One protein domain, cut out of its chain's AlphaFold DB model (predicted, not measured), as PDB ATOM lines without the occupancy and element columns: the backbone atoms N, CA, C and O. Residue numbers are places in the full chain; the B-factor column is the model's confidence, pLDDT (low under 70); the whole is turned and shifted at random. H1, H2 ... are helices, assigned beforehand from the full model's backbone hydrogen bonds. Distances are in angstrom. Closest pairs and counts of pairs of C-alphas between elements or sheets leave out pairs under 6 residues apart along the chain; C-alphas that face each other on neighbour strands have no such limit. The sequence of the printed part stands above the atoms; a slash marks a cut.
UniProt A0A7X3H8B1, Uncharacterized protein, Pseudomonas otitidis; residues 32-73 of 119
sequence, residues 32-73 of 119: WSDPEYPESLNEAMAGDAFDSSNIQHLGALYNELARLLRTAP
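AT A GLANCE: This is residues 32 to 73 of the 119 residues of an uncharacterized protein of Pseudomonas otitidis (UniProt A0A7X3H8B1). One long helix, H2, makes the length of this small domain, and the chain before it folds over its first part: residues 33 to 37 run alongside H2, the short helix H1 packs on it, and residues 46 to 54 loop back to where H2 begins. The printed part has 42 residues, with two named helices in the order H1, H2 and no named strand; its class is all helix. It is compact, with a radius of gyration of the C-alphas of 10.1 A, and elongated, spanning 29 by 17 by 14 A.

IN THESE COORDINATES: H1 is residues 41 to 45, 6.1 A long, from C-alpha 41 at (-5.523, -33.020, -18.165). H2 is residues 55 to 71, 24.1 A long, ending at C-alpha 71 at (10.599, -30.581, -22.385).

HOW THE PARTS SIT: H1 and H2 touch; their closest C-alphas, of Leu 41 and Ala 60, are 4.8 A apart. In both, every O i to N i+4 pair is within hydrogen-bond range.

THE WHOLE: The farthest C-alphas, of Asp 48 and Pro 73, are 29.9 A apart. The printed part has no cut. The link from H1 to H2 is short, with 9 residues. No printed residue has a pLDDT under 70.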
ATOM      1  N   TRP A  32       6.838 -40.776 -25.335       89.88
ATOM      2  CA  TRP A  32       6.090 -39.942 -26.278       89.88
ATOM      3  C   TRP A  32       4.619 -39.863 -25.876       89.88
ATOM      4  O   TRP A  32       4.075 -40.830 -25.336       89.88
ATOM      5  N   SER A  33       3.990 -38.725 -26.166       91.81
ATOM      6  CA  SER A  33       2.544 -38.567 -26.045       91.81
ATOM      7  C   SER A  33       1.820 -39.529 -26.984       91.81
ATOM      8  O   SER A  33       2.272 -39.783 -28.104       91.81
ATOM      9  N   ASP A  34       0.689 -40.038 -26.524       93.56
ATOM     10  CA  ASP A  34      -0.214 -40.875 -27.290       93.56
ATOM     11  C   ASP A  34      -1.305 -39.992 -27.930       93.56
ATOM     12  O   ASP A  34      -2.057 -39.329 -27.205       93.56
ATOM     13  N   PRO A  35      -1.381 -39.938 -29.274       93.88
ATOM     14  CA  PRO A  35      -2.329 -39.085 -29.984       93.88
ATOM     15  C   PRO A  35      -3.796 -39.517 -29.825       93.88
ATOM     16  O   PRO A  35      -4.679 -38.771 -30.245       93.88
ATOM     17  N   GLU A  36      -4.081 -40.695 -29.258       94.94
ATOM     18  CA  GLU A  36      -5.452 -41.145 -28.979       94.94
ATOM     19  C   GLU A  36      -6.081 -40.445 -27.763       94.94
ATOM     20  O   GLU A  36      -7.301 -40.501 -27.588       94.94
ATOM     21  N   TYR A  37      -5.275 -39.763 -26.941       96.31
ATOM     22  CA  TYR A  37      -5.722 -39.100 -25.717       96.31
ATOM     23  C   TYR A  37      -5.502 -37.579 -25.755       96.31
ATOM     24  O   TYR A  37      -4.629 -37.096 -26.481       96.31
ATOM     25  N   PRO A  38      -6.249 -36.800 -24.948       94.94
ATOM     26  CA  PRO A  38      -6.060 -35.355 -24.859       94.94
ATOM     27  C   PRO A  38      -4.635 -34.970 -24.438       94.94
ATOM     28  O   PRO A  38      -3.970 -35.701 -23.705       94.94
ATOM     29  N   GLU A  39      -4.156 -33.802 -24.872       92.25
ATOM     30  CA  GLU A  39      -2.826 -33.306 -24.484       92.25
ATOM     31  C   GLU A  39      -2.806 -32.660 -23.094       92.25
ATOM     32  O   GLU A  39      -1.756 -32.644 -22.448       92.25
ATOM     33  N   SER A  40      -3.947 -32.125 -22.638       93.06
ATOM     34  CA  SER A  40      -4.079 -31.488 -21.329       93.06
ATOM     35  C   SER A  40      -5.093 -32.195 -20.442       93.06
ATOM     36  O   SER A  40      -6.237 -32.441 -20.828       93.06
ATOM     37  N   LEU A  41      -4.681 -32.447 -19.201       94.31
ATOM     38  CA  LEU A  41      -5.523 -33.020 -18.165       94.31
ATOM     39  C   LEU A  41      -6.639 -32.056 -17.758       94.31
ATOM     40  O   LEU A  41      -7.777 -32.479 -17.583       94.31
ATOM     41  N   ASN A  42      -6.340 -30.760 -17.651       93.75
ATOM     42  CA  ASN A  42      -7.347 -29.749 -17.315       93.75
ATOM     43  C   ASN A  42      -8.443 -29.653 -18.380       93.75
ATOM     44  O   ASN A  42      -9.614 -29.498 -18.040       93.75
ATOM     45  N   GLU A  43      -8.074 -29.772 -19.656       91.38
ATOM     46  CA  GLU A  43      -9.044 -29.817 -20.751       91.38
ATOM     47  C   GLU A  43      -9.855 -31.115 -20.722       91.38
ATOM     48  O   GLU A  43     -11.075 -31.065 -20.850       91.38
ATOM     49  N   ALA A  44      -9.202 -32.258 -20.479       93.38
ATOM     50  CA  ALA A  44      -9.871 -33.554 -20.372       93.38
ATOM     51  C   ALA A  44     -10.899 -33.601 -19.232       93.38
ATOM     52  O   ALA A  44     -11.959 -34.197 -19.398       93.38
ATOM     53  N   MET A  45     -10.601 -32.950 -18.102       95.25
ATOM     54  CA  MET A  45     -11.515 -32.843 -16.963       95.25
ATOM     55  C   MET A  45     -12.669 -31.868 -17.210       95.25
ATOM     56  O   MET A  45     -13.667 -31.940 -16.509       95.25
ATOM     57  N   ALA A  46     -12.547 -30.932 -18.159       91.19
ATOM     58  CA  ALA A  46     -13.586 -29.949 -18.486       91.19
ATOM     59  C   ALA A  46     -14.167 -29.177 -17.273       91.19
ATOM     60  O   ALA A  46     -15.305 -28.714 -17.305       91.19
ATOM     61  N   GLY A  47     -13.371 -28.997 -16.211       90.19
ATOM     62  CA  GLY A  47     -13.786 -28.340 -14.965       90.19
ATOM     63  C   GLY A  47     -14.302 -29.279 -13.867       90.19
ATOM     64  O   GLY A  47     -14.562 -28.805 -12.760       90.19
ATOM     65  N   ASP A  48     -14.400 -30.579 -14.138       92.50
ATOM     66  CA  ASP A  48     -14.713 -31.610 -13.151       92.50
ATOM     67  C   ASP A  48     -13.465 -32.070 -12.373       92.50
ATOM     68  O   ASP A  48     -12.329 -31.663 -12.632       92.50
ATOM     69  N   ALA A  49     -13.680 -32.924 -11.370       95.69
ATOM     70  CA  ALA A  49     -12.596 -33.571 -10.640       95.69
ATOM     71  C   ALA A  49     -11.938 -34.684 -11.471       95.69
ATOM     72  O   ALA A  49     -12.568 -35.309 -12.328       95.69
ATOM     73  N   PHE A  50     -10.678 -34.989 -11.152       96.31
ATOM     74  CA  PHE A  50      -9.998 -36.149 -11.718       96.31
ATOM     75  C   PHE A  50     -10.766 -37.441 -11.398       96.31
ATOM     76  O   PHE A  50     -11.161 -37.682 -10.258       96.31
ATOM     77  N   ASP A  51     -10.914 -38.294 -12.408       96.62
ATOM     78  CA  ASP A  51     -11.618 -39.575 -12.327       96.62
ATOM     79  C   ASP A  51     -10.666 -40.666 -12.800       96.62
ATOM     80  O   ASP A  51     -10.380 -40.788 -13.991       96.62
ATOM     81  N   SER A  52     -10.177 -41.466 -11.854       95.50
ATOM     82  CA  SER A  52      -9.242 -42.557 -12.124       95.50
ATOM     83  C   SER A  52      -9.865 -43.731 -12.881       95.50
ATOM     84  O   SER A  52      -9.143 -44.647 -13.261       95.50
ATOM     85  N   SER A  53     -11.188 -43.755 -13.061       97.25
ATOM     86  CA  SER A  53     -11.887 -44.742 -13.889       97.25
ATOM     87  C   SER A  53     -12.128 -44.255 -15.321       97.25
ATOM     88  O   SER A  53     -12.394 -45.067 -16.209       97.25
ATOM     89  N   ASN A  54     -11.969 -42.951 -15.574       96.81
ATOM     90  CA  ASN A  54     -12.067 -42.378 -16.907       96.81
ATOM     91  C   ASN A  54     -10.732 -42.518 -17.654       96.81
ATOM     92  O   ASN A  54      -9.737 -41.860 -17.342       96.81
ATOM     93  N   ILE A  55     -10.728 -43.345 -18.702       96.69
ATOM     94  CA  ILE A  55      -9.536 -43.584 -19.523       96.69
ATOM     95  C   ILE A  55      -9.011 -42.307 -20.195       96.69
ATOM     96  O   ILE A  55      -7.806 -42.172 -20.378       96.69
ATOM     97  N   GLN A  56      -9.886 -41.342 -20.497       96.62
ATOM     98  CA  GLN A  56      -9.485 -40.065 -21.091       96.62
ATOM     99  C   GLN A  56      -8.688 -39.212 -20.101       96.62
ATOM    100  O   GLN A  56      -7.694 -38.599 -20.483       96.62
ATOM    101  N   HIS A  57      -9.063 -39.221 -18.817       97.31
ATOM    102  CA  HIS A  57      -8.314 -38.521 -17.770       97.31
ATOM    103  C   HIS A  57      -6.938 -39.160 -17.555       97.31
ATOM    104  O   HIS A  57      -5.932 -38.459 -17.463       97.31
ATOM    105  N   LEU A  58      -6.876 -40.495 -17.513       96.81
ATOM    106  CA  LEU A  58      -5.615 -41.227 -17.365       96.81
ATOM    107  C   LEU A  58      -4.670 -41.004 -18.552       96.81
ATOM    108  O   LEU A  58      -3.482 -40.749 -18.349       96.81
ATOM    109  N   GLY A  59      -5.195 -41.067 -19.776       96.31
ATOM    110  CA  GLY A  59      -4.430 -40.800 -20.991       96.31
ATOM    111  C   GLY A  59      -3.908 -39.364 -21.054       96.31
ATOM    112  O   GLY A  59      -2.737 -39.144 -21.359       96.31
ATOM    113  N   ALA A  60      -4.735 -38.387 -20.666       96.94
ATOM    114  CA  ALA A  60      -4.323 -36.987 -20.602       96.94
ATOM    115  C   ALA A  60      -3.244 -36.729 -19.535       96.94
ATOM    116  O   ALA A  60      -2.277 -36.014 -19.794       96.94
ATOM    117  N   LEU A  61      -3.354 -37.362 -18.359       96.12
ATOM    118  CA  LEU A  61      -2.315 -37.312 -17.324       96.12
ATOM    119  C   LEU A  61      -0.983 -37.862 -17.854       96.12
ATOM    120  O   LEU A  61       0.067 -37.249 -17.656       96.12
ATOM    121  N   TYR A  62      -1.018 -38.998 -18.552       94.25
ATOM    122  CA  TYR A  62       0.168 -39.570 -19.185       94.25
ATOM    123  C   TYR A  62       0.780 -38.615 -20.223       94.25
ATOM    124  O   TYR A  62       1.990 -38.382 -20.191       94.25
ATOM    125  N   ASN A  63      -0.038 -38.018 -21.097       95.31
ATOM    126  CA  ASN A  63       0.427 -37.079 -22.120       95.31
ATOM    127  C   ASN A  63       1.076 -35.825 -21.521       95.31
ATOM    128  O   ASN A  63       2.134 -35.398 -21.993       95.31
ATOM    129  N   GLU A  64       0.513 -35.264 -20.449       94.44
ATOM    130  CA  GLU A  64       1.132 -34.135 -19.750       94.44
ATOM    131  C   GLU A  64       2.481 -34.511 -19.129       94.44
ATOM    132  O   GLU A  64       3.455 -33.767 -19.285       94.44
ATOM    133  N   LEU A  65       2.574 -35.672 -18.471       93.25
ATOM    134  CA  LEU A  65       3.834 -36.165 -17.908       93.25
ATOM    135  C   LEU A  65       4.886 -36.387 -19.002       93.25
ATOM    136  O   LEU A  65       6.017 -35.917 -18.863       93.25
ATOM    137  N   ALA A  66       4.508 -37.028 -20.111       92.56
ATOM    138  CA  ALA A  66       5.368 -37.228 -21.275       92.56
ATOM    139  C   ALA A  66       5.912 -35.892 -21.802       92.56
ATOM    140  O   ALA A  66       7.121 -35.719 -21.973       92.56
ATOM    141  N   ARG A  67       5.032 -34.900 -21.987       92.50
ATOM    142  CA  ARG A  67       5.412 -33.556 -22.436       92.50
ATOM    143  C   ARG A  67       6.375 -32.884 -21.455       92.50
ATOM    144  O   ARG A  67       7.367 -32.301 -21.899       92.50
ATOM    145  N   LEU A  68       6.112 -32.943 -20.148       93.00
ATOM    146  CA  LEU A  68       6.968 -32.330 -19.124       93.00
ATOM    147  C   LEU A  68       8.370 -32.949 -19.108       93.00
ATOM    148  O   LEU A  68       9.357 -32.212 -19.155       93.00
ATOM    149  N   LEU A  69       8.459 -34.281 -19.101       92.44
ATOM    150  CA  LEU A  69       9.730 -35.010 -19.070       92.44
ATOM    151  C   LEU A  69      10.567 -34.761 -20.330       92.44
ATOM    152  O   LEU A  69      11.763 -34.493 -20.230       92.44
ATOM    153  N   ARG A  70       9.931 -34.710 -21.508       90.56
ATOM    154  CA  ARG A  70      10.619 -34.396 -22.771       90.56
ATOM    155  C   ARG A  70      11.075 -32.947 -22.870       90.56
ATOM    156  O   ARG A  70      12.132 -32.671 -23.433       90.56
ATOM    157  N   THR A  71      10.277 -32.017 -22.348       92.00
ATOM    158  CA  THR A  71      10.599 -30.581 -22.385       92.00
ATOM    159  C   THR A  71      11.732 -30.240 -21.421       92.00
ATOM    160  O   THR A  71      12.588 -29.416 -21.735       92.00
ATOM    161  N   ALA A  72      11.744 -30.870 -20.245       92.25
ATOM    162  CA  ALA A  72      12.726 -30.614 -19.204       92.25
ATOM    163  C   ALA A  72      13.189 -31.927 -18.546       92.25
ATOM    164  O   ALA A  72      12.786 -32.221 -17.418       92.25
ATOM    165  N   PRO A  73      14.086 -32.692 -19.195       89.19
ATOM    166  CA  PRO A  73      14.553 -33.973 -18.666       89.19
ATOM    167  C   PRO A  73      15.105 -33.852 -17.245       89.19
ATOM    168  O   PRO A  73      15.843 -32.900 -16.930       89.19
TER     169      PRO A  73